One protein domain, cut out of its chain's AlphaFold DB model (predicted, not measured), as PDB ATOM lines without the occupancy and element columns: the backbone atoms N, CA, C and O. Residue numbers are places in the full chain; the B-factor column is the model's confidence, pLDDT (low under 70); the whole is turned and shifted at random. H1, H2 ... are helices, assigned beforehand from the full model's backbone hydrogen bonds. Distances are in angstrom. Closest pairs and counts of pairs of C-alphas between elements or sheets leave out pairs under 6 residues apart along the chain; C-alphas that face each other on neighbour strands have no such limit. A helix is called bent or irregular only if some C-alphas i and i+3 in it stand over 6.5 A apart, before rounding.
ATOM      1  N   ASP A   2     285.661  68.561  63.446       72.44
ATOM      2  CA  ASP A   2     285.140  67.182  63.405       72.44
ATOM      3  C   ASP A   2     285.440  66.370  64.672       72.44
ATOM      4  O   ASP A   2     286.532  66.463  65.235       72.44
ATOM      5  N   ALA A   3     284.521  65.482  65.067       74.69
ATOM      6  CA  ALA A   3     284.669  64.614  66.242       74.69
ATOM      7  C   ALA A   3     285.928  63.720  66.191       74.69
ATOM      8  O   ALA A   3     286.541  63.444  67.224       74.69
ATOM      9  N   ARG A   4     286.367  63.314  64.990       70.12
ATOM     10  CA  ARG A   4     287.649  62.606  64.791       70.12
ATOM     11  C   ARG A   4     288.853  63.494  65.095       70.12
ATOM     12  O   ARG A   4     289.811  63.036  65.708       70.12
ATOM     13  N   THR A   5     288.783  64.770  64.718       70.06
ATOM     14  CA  THR A   5     289.839  65.754  64.994       70.06
ATOM     15  C   THR A   5     289.961  66.004  66.494       70.06
ATOM     16  O   THR A   5     291.070  66.019  67.018       70.06
ATOM     17  N   LEU A   6     288.834  66.135  67.198       73.44
ATOM     18  CA  LEU A   6     288.825  66.332  68.647       73.44
ATOM     19  C   LEU A   6     289.447  65.135  69.389       73.44
ATOM     20  O   LEU A   6     290.320  65.325  70.233       73.44
ATOM     21  N   ARG A   7     289.058  63.901  69.032       75.94
ATOM     22  CA  ARG A   7     289.621  62.669  69.626       75.94
ATOM     23  C   ARG A   7     291.118  62.516  69.369       75.94
ATOM     24  O   ARG A   7     291.833  62.053  70.254       75.94
ATOM     25  N   TYR A   8     291.582  62.908  68.184       77.50
ATOM     26  CA  TYR A   8     292.999  62.896  67.841       77.50
ATOM     27  C   TYR A   8     293.804  63.823  68.762       77.50
ATOM     28  O   TYR A   8     294.740  63.375  69.421       77.50
ATOM     29  N   TYR A   9     293.401  65.093  68.883       72.62
ATOM     30  CA  TYR A   9     294.114  66.038  69.744       72.62
ATOM     31  C   TYR A   9     294.054  65.626  71.222       72.62
ATOM     32  O   TYR A   9     295.074  65.700  71.896       72.62
ATOM     33  N   LEU A  10     292.929  65.088  71.705       76.81
ATOM     34  CA  LEU A  10     292.820  64.564  73.075       76.81
ATOM     35  C   LEU A  10     293.821  63.436  73.380       76.81
ATOM     36  O   LEU A  10     294.308  63.346  74.503       76.81
ATOM     37  N   ARG A  11     294.150  62.594  72.393       75.44
ATOM     38  CA  ARG A  11     295.174  61.544  72.531       75.44
ATOM     39  C   ARG A  11     296.595  62.071  72.337       75.44
ATOM     40  O   ARG A  11     297.503  61.633  73.035       75.44
ATOM     41  N   ALA A  12     296.793  63.009  71.415       72.44
ATOM     42  CA  ALA A  12     298.107  63.572  71.113       72.44
ATOM     43  C   ALA A  12     298.627  64.488  72.235       72.44
ATOM     44  O   ALA A  12     299.827  64.531  72.486       72.44
ATOM     45  N   TRP A  13     297.735  65.190  72.941       77.44
ATOM     46  CA  TRP A  13     298.077  66.106  74.032       77.44
ATOM     47  C   TRP A  13     298.951  65.487  75.133       77.44
ATOM     48  O   TRP A  13     300.039  66.016  75.362       77.44
ATOM     49  N   PRO A  14     298.572  64.377  75.794       78.25
ATOM     50  CA  PRO A  14     299.414  63.774  76.830       78.25
ATOM     51  C   PRO A  14     300.777  63.327  76.289       78.25
ATOM     52  O   PRO A  14     301.780  63.443  76.986       78.25
ATOM     53  N   MET A  15     300.842  62.889  75.030       76.12
ATOM     54  CA  MET A  15     302.091  62.490  74.378       76.12
ATOM     55  C   MET A  15     303.013  63.693  74.123       76.12
ATOM     56  O   MET A  15     304.220  63.629  74.371       76.12
ATOM     57  N   VAL A  16     302.445  64.821  73.690       77.19
ATOM     58  CA  VAL A  16     303.155  66.097  73.521       77.19
ATOM     59  C   VAL A  16     303.654  66.630  74.864       77.19
ATOM     60  O   VAL A  16     304.809  67.032  74.968       77.19
ATOM     61  N   PHE A  17     302.825  66.590  75.906       77.69
ATOM     62  CA  PHE A  17     303.217  67.019  77.248       77.69
ATOM     63  C   PHE A  17     304.330  66.138  77.831       77.69
ATOM     64  O   PHE A  17     305.325  66.659  78.334       77.69
ATOM     65  N   ALA A  18     304.205  64.813  77.714       75.62
ATOM     66  CA  ALA A  18     305.207  63.870  78.204       75.62
ATOM     67  C   ALA A  18     306.551  64.026  77.478       75.62
ATOM     68  O   ALA A  18     307.596  64.100  78.122       75.62
ATOM     69  N   SER A  19     306.533  64.138  76.146       75.81
ATOM     70  CA  SER A  19     307.751  64.352  75.352       75.81
ATOM     71  C   SER A  19     308.402  65.705  75.648       75.81
ATOM     72  O   SER A  19     309.609  65.767  75.861       75.81
ATOM     73  N   SER A  20     307.615  66.776  75.756       79.50
ATOM     74  CA  SER A  20     308.120  68.114  76.095       79.50
ATOM     75  C   SER A  20     308.755  68.154  77.484       79.50
ATOM     76  O   SER A  20     309.825  68.739  77.658       79.50
ATOM     77  N   GLY A  21     308.134  67.488  78.464       78.19
ATOM     78  CA  GLY A  21     308.683  67.326  79.810       78.19
ATOM     79  C   GLY A  21     310.002  66.563  79.794       78.19
ATOM     80  O   GLY A  21     310.993  67.024  80.352       78.19
ATOM     81  N   PHE A  22     310.043  65.434  79.086       78.44
ATOM     82  CA  PHE A  22     311.240  64.608  78.967       78.44
ATOM     83  C   PHE A  22     312.413  65.363  78.321       78.44
ATOM     84  O   PHE A  22     313.513  65.384  78.873       78.44
ATOM     85  N   TYR A  23     312.179  66.051  77.199       76.19
ATOM     86  CA  TYR A  23     313.221  66.824  76.518       76.19
ATOM     87  C   TYR A  23     313.696  68.029  77.328       76.19
ATOM     88  O   TYR A  23     314.891  68.319  77.342       76.19
ATOM     89  N   SER A  24     312.789  68.700  78.039       80.25
ATOM     90  CA  SER A  24     313.152  69.784  78.950       80.25
ATOM     91  C   SER A  24     314.042  69.286  80.093       80.25
ATOM     92  O   SER A  24     315.092  69.873  80.344       80.25
ATOM     93  N   VAL A  25     313.697  68.160  80.727       80.62
ATOM     94  CA  VAL A  25     314.506  67.570  81.807       80.62
ATOM     95  C   VAL A  25     315.896  67.182  81.313       80.62
ATOM     96  O   VAL A  25     316.880  67.505  81.976       80.62
ATOM     97  N   ILE A  26     316.000  66.548  80.140       79.50
ATOM     98  CA  ILE A  26     317.298  66.216  79.538       79.50
ATOM     99  C   ILE A  26     318.118  67.484  79.307       79.50
ATOM    100  O   ILE A  26     319.289  67.533  79.675       79.50
ATOM    101  N   LEU A  27     317.512  68.525  78.737       79.00
ATOM    102  CA  LEU A  27     318.202  69.774  78.434       79.00
ATOM    103  C   LEU A  27     318.699  70.471  79.708       79.00
ATOM    104  O   LEU A  27     319.846  70.907  79.760       79.00
ATOM    105  N   VAL A  28     317.880  70.520  80.761       80.88
ATOM    106  CA  VAL A  28     318.260  71.086  82.067       80.88
ATOM    107  C   VAL A  28     319.365  70.269  82.731       80.88
ATOM    108  O   VAL A  28     320.326  70.848  83.236       80.88
ATOM    109  N   ALA A  29     319.259  68.939  82.714       76.75
ATOM    110  CA  ALA A  29     320.287  68.052  83.251       76.75
ATOM    111  C   ALA A  29     321.620  68.246  82.512       76.75
ATOM    112  O   ALA A  29     322.664  68.391  83.148       76.75
ATOM    113  N   GLY A  30     321.573  68.357  81.183       73.38
ATOM    114  CA  GLY A  30     322.733  68.656  80.352       73.38
ATOM    115  C   GLY A  30     323.352  70.013  80.637       73.38
ATOM    116  O   GLY A  30     324.562  70.109  80.816       73.38
ATOM    117  N   LEU A  31     322.541  71.065  80.748       76.12
ATOM    118  CA  LEU A  31     323.031  72.400  81.093       76.12
ATOM    119  C   LEU A  31     323.681  72.431  82.476       76.12
ATOM    120  O   LEU A  31     324.750  73.021  82.627       76.12
ATOM    121  N   LYS A  32     323.083  71.760  83.469       78.38
ATOM    122  CA  LYS A  32     323.683  71.612  84.803       78.38
ATOM    123  C   LYS A  32     325.050  70.940  84.715       78.38
ATOM    124  O   LYS A  32     325.991  71.384  85.363       78.38
ATOM    125  N   GLN A  33     325.166  69.906  83.889       72.06
ATOM    126  CA  GLN A  33     326.391  69.134  83.736       72.06
ATOM    127  C   GLN A  33     327.492  69.876  82.962       72.06
ATOM    128  O   GLN A  33     328.666  69.739  83.295       72.06
ATOM    129  N   ILE A  34     327.128  70.675  81.956       70.44
ATOM    130  CA  ILE A  34     328.077  71.418  81.114       70.44
ATOM    131  C   ILE A  34     328.546  72.706  81.803       70.44
ATOM    132  O   ILE A  34     329.737  73.011  81.793       70.44
ATOM    133  N   PHE A  35     327.620  73.471  82.386       70.75
ATOM    134  CA  PHE A  35     327.883  74.829  82.869       70.75
ATOM    135  C   PHE A  35     327.933  74.947  84.402       70.75
ATOM    136  O   PHE A  35     328.305  76.004  84.905       70.75
ATOM    137  N   GLY A  36     327.541  73.915  85.162       70.56
ATOM    138  CA  GLY A  36     327.554  73.959  86.633       70.56
ATOM    139  C   GLY A  36     326.633  75.029  87.235       70.56
ATOM    140  O   GLY A  36     326.930  75.581  88.291       70.56
ATOM    141  N   VAL A  37     325.543  75.377  86.545       70.50
ATOM    142  CA  VAL A  37     324.696  76.530  86.894       70.50
ATOM    143  C   VAL A  37     323.840  76.254  88.134       70.50
ATOM    144  O   VAL A  37     323.386  75.133  88.354       70.50
ATOM    145  N   GLY A  38     323.581  77.297  88.931       73.88
ATOM    146  CA  GLY A  38     322.744  77.228  90.131       73.88
ATOM    147  C   GLY A  38     321.279  76.844  89.868       73.88
ATOM    148  O   GLY A  38     320.691  77.178  88.834       73.88
ATOM    149  N   ASP A  39     320.662  76.181  90.852       72.00
ATOM    150  CA  ASP A  39     319.337  75.553  90.723       72.00
ATOM    151  C   ASP A  39     318.193  76.539  90.417       72.00
ATOM    152  O   ASP A  39     317.209  76.157  89.784       72.00
ATOM    153  N   ALA A  40     318.305  77.812  90.812       76.06
ATOM    154  CA  ALA A  40     317.287  78.825  90.511       76.06
ATOM    155  C   ALA A  40     317.208  79.145  89.006       76.06
ATOM    156  O   ALA A  40     316.120  79.209  88.440       76.06
ATOM    157  N   TYR A  41     318.357  79.282  88.338       74.44
ATOM    158  CA  TYR A  41     318.415  79.550  86.899       74.44
ATOM    159  C   TYR A  41     318.006  78.315  86.088       74.44
ATOM    160  O   TYR A  41     317.272  78.425  85.108       74.44
ATOM    161  N   LEU A  42     318.396  77.119  86.544       78.62
ATOM    162  CA  LEU A  42     318.007  75.853  85.920       78.62
ATOM    163  C   LEU A  42     316.493  75.616  85.950       78.62
ATOM    164  O   LEU A  42     315.941  75.131  84.965       78.62
ATOM    165  N   LYS A  43     315.804  75.997  87.034       77.56
ATOM    166  CA  LYS A  43     314.334  75.928  87.107       77.56
ATOM    167  C   LYS A  43     313.672  76.836  86.072       77.56
ATOM    168  O   LYS A  43     312.758  76.393  85.381       77.56
ATOM    169  N   THR A  44     314.154  78.069  85.925       80.12
ATOM    170  CA  THR A  44     313.618  79.029  84.948       80.12
ATOM    171  C   THR A  44     313.861  78.569  83.512       80.12
ATOM    172  O   THR A  44     312.942  78.587  82.696       80.12
ATOM    173  N   VAL A  45     315.071  78.094  83.202       81.06
ATOM    174  CA  VAL A  45     315.412  77.556  81.874       81.06
ATOM    175  C   VAL A  45     314.648  76.263  81.576       81.06
ATOM    176  O   VAL A  45     314.194  76.053  80.450       81.06
ATOM    177  N   GLY A  46     314.438  75.414  82.583       80.50
ATOM    178  CA  GLY A  46     313.590  74.231  82.475       80.50
ATOM    179  C   GLY A  46     312.155  74.584  82.129       80.50
ATOM    180  O   GLY A  46     311.625  74.110  81.130       80.50
ATOM    181  N   LEU A  47     311.551  75.505  82.873       82.12
ATOM    182  CA  LEU A  47     310.195  75.960  82.588       82.12
ATOM    183  C   LEU A  47     310.089  76.588  81.187       82.12
ATOM    184  O   LEU A  47     309.179  76.255  80.431       82.12
ATOM    185  N   ALA A  48     311.039  77.449  80.810       83.31
ATOM    186  CA  ALA A  48     311.056  78.093  79.500       83.31
ATOM    187  C   ALA A  48     311.183  77.071  78.357       83.31
ATOM    188  O   ALA A  48     310.409  77.112  77.400       83.31
ATOM    189  N   SER A  49     312.109  76.114  78.471       81.38
ATOM    190  CA  SER A  49     312.286  75.051  77.472       81.38
ATOM    191  C   SER A  49     311.061  74.141  77.377       81.38
ATOM    192  O   SER A  49     310.638  73.810  76.271       81.38
ATOM    193  N   PHE A  50     310.434  73.799  78.504       81.56
ATOM    194  CA  PHE A  50     309.193  73.031  78.531       81.56
ATOM    195  C   PHE A  50     308.058  73.743  77.788       81.56
ATOM    196  O   PHE A  50     307.405  73.136  76.943       81.56
ATOM    197  N   VAL A  51     307.853  75.039  78.049       83.00
ATOM    198  CA  VAL A  51     306.833  75.842  77.357       83.00
ATOM    199  C   VAL A  51     307.105  75.888  75.854       83.00
ATOM    200  O   VAL A  51     306.187  75.674  75.062       83.00
ATOM    201  N   VAL A  52     308.360  76.094  75.447       83.81
ATOM    202  CA  VAL A  52     308.749  76.104  74.028       83.81
ATOM    203  C   VAL A  52     308.476  74.753  73.366       83.81
ATOM    204  O   VAL A  52     307.877  74.717  72.291       83.81
ATOM    205  N   PHE A  53     308.850  73.639  74.003       80.50
ATOM    206  CA  PHE A  53     308.584  72.303  73.465       80.50
ATOM    207  C   PHE A  53     307.089  71.988  73.401       80.50
ATOM    208  O   PHE A  53     306.642  71.443  72.395       80.50
ATOM    209  N   CYS A  54     306.297  72.404  74.394       80.25
ATOM    210  CA  CYS A  54     304.844  72.256  74.374       80.25
ATOM    211  C   CYS A  54     304.208  73.047  73.225       80.25
ATOM    212  O   CYS A  54     303.410  72.492  72.470       80.25
ATOM    213  N   ILE A  55     304.587  74.317  73.042       81.50
ATOM    214  CA  ILE A  55     304.118  75.140  71.916       81.50
ATOM    215  C   ILE A  55     304.495  74.459  70.599       81.50
ATOM    216  O   ILE A  55     303.641  74.275  69.734       81.50
ATOM    217  N   PHE A  56     305.741  74.011  70.459       79.31
ATOM    218  CA  PHE A  56     306.194  73.328  69.252       79.31
ATOM    219  C   PHE A  56     305.427  72.018  69.003       79.31
ATOM    220  O   PHE A  56     304.981  71.740  67.889       79.31
ATOM    221  N   GLY A  57     305.206  71.225  70.047       75.81
ATOM    222  CA  GLY A  57     304.467  69.976  69.980       75.81
ATOM    223  C   GLY A  57     303.002  70.175  69.586       75.81
ATOM    224  O   GLY A  57     302.486  69.429  68.760       75.81
ATOM    225  N   VAL A  58     302.340  71.211  70.105       77.25
ATOM    226  CA  VAL A  58     300.929  71.499  69.803       77.25
ATOM    227  C   VAL A  58     300.757  72.168  68.439       77.25
ATOM    228  O   VAL A  58     299.886  71.758  67.677       77.25
ATOM    229  N   TYR A  59     301.572  73.172  68.104       73.56
ATOM    230  CA  TYR A  59     301.413  73.951  66.868       73.56
ATOM    231  C   TYR A  59     302.032  73.291  65.642       73.56
ATOM    232  O   TYR A  59     301.603  73.564  64.522       73.56
ATOM    233  N   TYR A  60     303.045  72.445  65.828       70.88
ATOM    234  CA  TYR A  60     303.815  71.902  64.718       70.88
ATOM    235  C   TYR A  60     303.766  70.380  64.664       70.88
ATOM    236  O   TYR A  60     303.494  69.826  63.602       70.88
ATOM    237  N   LEU A  61     303.991  69.689  65.786       70.50
ATOM    238  CA  LEU A  61     304.074  68.224  65.794       70.50
ATOM    239  C   LEU A  61     302.693  67.557  65.673       70.50
ATOM    240  O   LEU A  61     302.503  66.709  64.808       70.50
ATOM    241  N   ALA A  62     301.719  67.961  66.491       71.31
ATOM    242  CA  ALA A  62     300.373  67.386  66.525       71.31
ATOM    243  C   ALA A  62     299.591  67.561  65.205       71.31
ATOM    244  O   ALA A  62     299.116  66.561  64.668       71.31
ATOM    245  N   PRO A  63     299.474  68.763  64.604       70.00
ATOM    246  CA  PRO A  63     298.814  68.914  63.308       70.00
ATOM    247  C   PRO A  63     299.533  68.164  62.180       70.00
ATOM    248  O   PRO A  63     298.883  67.743  61.227       70.00
ATOM    249  N   ARG A  64     300.851  67.952  62.283       67.81
ATOM    250  CA  ARG A  64     301.613  67.153  61.311       67.81
ATOM    251  C   ARG A  64     301.393  65.662  61.443       67.81
ATOM    252  O   ARG A  64     301.107  65.010  60.448       67.81
ATOM    253  N   LEU A  65     301.496  65.134  62.659       67.62
ATOM    254  CA  LEU A  65     301.187  63.735  62.946       67.62
ATOM    255  C   LEU A  65     299.742  63.416  62.537       67.62
ATOM    256  O   LEU A  65     299.493  62.348  61.994       67.62
ATOM    257  N   LYS A  66     298.819  64.378  62.694       71.50
ATOM    258  CA  LYS A  66     297.454  64.280  62.175       71.50
ATOM    259  C   LYS A  66     297.457  64.081  60.656       71.50
ATOM    260  O   LYS A  66     296.926  63.092  60.180       71.50
ATOM    261  N   ARG A  67     298.069  64.982  59.883       69.94
ATOM    262  CA  ARG A  67     298.101  64.872  58.409       69.94
ATOM    263  C   ARG A  67     298.694  63.548  57.917       69.94
ATOM    264  O   ARG A  67     298.198  62.997  56.941       69.94
ATOM    265  N   ILE A  68     299.696  63.021  58.624       66.00
ATOM    266  CA  ILE A  68     300.292  61.706  58.346       66.00
ATOM    267  C   ILE A  68     299.298  60.574  58.648       66.00
ATOM    268  O   ILE A  68     299.089  59.706  57.809       66.00
ATOM    269  N   GLU A  69     298.656  60.583  59.822       66.38
ATOM    270  CA  GLU A  69     297.705  59.537  60.235       66.38
ATOM    271  C   GLU A  69     296.435  59.515  59.371       66.38
ATOM    272  O   GLU A  69     295.854  58.456  59.145       66.38
ATOM    273  N   PHE A  70     296.025  60.668  58.841       71.62
ATOM    274  CA  PHE A  70     294.888  60.789  57.924       71.62
ATOM    275  C   PHE A  70     295.263  60.603  56.441       71.62
ATOM    276  O   PHE A  70     294.382  60.692  55.588       71.62
ATOM    277  N   GLY A  71     296.532  60.311  56.125       64.62
ATOM    278  CA  GLY A  71     296.989  60.026  54.759       64.62
ATOM    279  C   GLY A  71     296.989  61.236  53.816       64.62
ATOM    280  O   GLY A  71     297.053  61.058  52.605       64.62
ATOM    281  N   GLU A  72     296.915  62.460  54.349       61.44
ATOM    282  CA  GLU A  72     296.896  63.705  53.564       61.44
ATOM    283  C   GLU A  72     298.302  64.131  53.091       61.44
ATOM    284  O   GLU A  72     298.428  64.942  52.177       61.44
ATOM    285  N   GLU A  73     299.372  63.587  53.685       56.69
ATOM    286  CA  GLU A  73     300.759  63.807  53.257       56.69
ATOM    287  C   GLU A  73     301.447  62.472  52.921       56.69
ATOM    288  O   GLU A  73     301.781  61.691  53.809       56.69
ATOM    289  N   GLU A  74     301.728  62.228  51.635       47.69
ATOM    290  CA  GLU A  74     302.457  61.031  51.179       47.69
ATOM    291  C   GLU A  74     303.941  61.018  51.574       47.69
ATOM    292  O   GLU A  74     304.589  59.973  51.493       47.69
TER     293      GLU A  74
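What this domain is: This is residues 2 to 74 of the 141 residues of an uncharacterized protein of Pseudomonas fluorescens NCIMB 11764 (UniProt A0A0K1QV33). A long helical hairpin: the long helix H1 runs nearly the full length, and the bent helix H2 folds back over it, its first arm H2a crossing H1 at a shallow angle and its short second arm H2b turning aside near residues 8 to 16 of H1. The outline is a rod, but only just, with spans of 47 by 23 by 14 A. The printed part has 73 residues with two named helices, H1 then H2, and no named strand; the class is all helix. It is loose, with a radius of gyration of the C-alphas of 15.6 A.

How they stand to each other: H1, residues 3 to 35, has a kink of 27 degrees near residue 14; it is neither bent nor irregular, but only just: C-alphas 11 and 14 are 6.4 A apart. H2, residues 39 to 69, was assigned as one helix by its hydrogen bonds but is bent, with C-alphas 59 and 62 6.7 A apart; its arms are H2a, residues 39 to 59, and H2b, residues 62 to 69. H1 and H2a form a helical hairpin and touch, running opposite ways at a shallow tilt of 30 degrees; their closest C-alphas, of Ser 20 and Phe 53, are 5.0 A apart. H1 touches H2b with residues 8 to 16 alone, opposite ways at a steep tilt of 59 degrees; the closest C-alphas, of Ala 12 and Ala 62, are 6.4 A apart. H2a and H2b are near each other, at a steep tilt of 43 degrees. Every O i to N i+4 pair is within hydrogen-bond range in H2a and H2b, and 27 of 29 are in H1.

Where its parts are: H1 measures 47.4 A from C-alpha 3 at (284.669, 64.614, 66.242) to C-alpha 35. H2a measures 29.9 A from C-alpha 39 at (319.337, 75.553, 90.723), and H2b 10.4 A, ending at C-alpha 69 at (297.705, 59.537, 60.235).

The domain as a whole: The two C-alphas farthest apart, of Asp 2 and Gly 36, are 48.8 A apart. The printed part has no cut, and the link from H1 to H2 is tight. The mean pLDDT of the printed part is 74.7; residues 64 to 65, 67 to 69 and 71 to 74 are under 70.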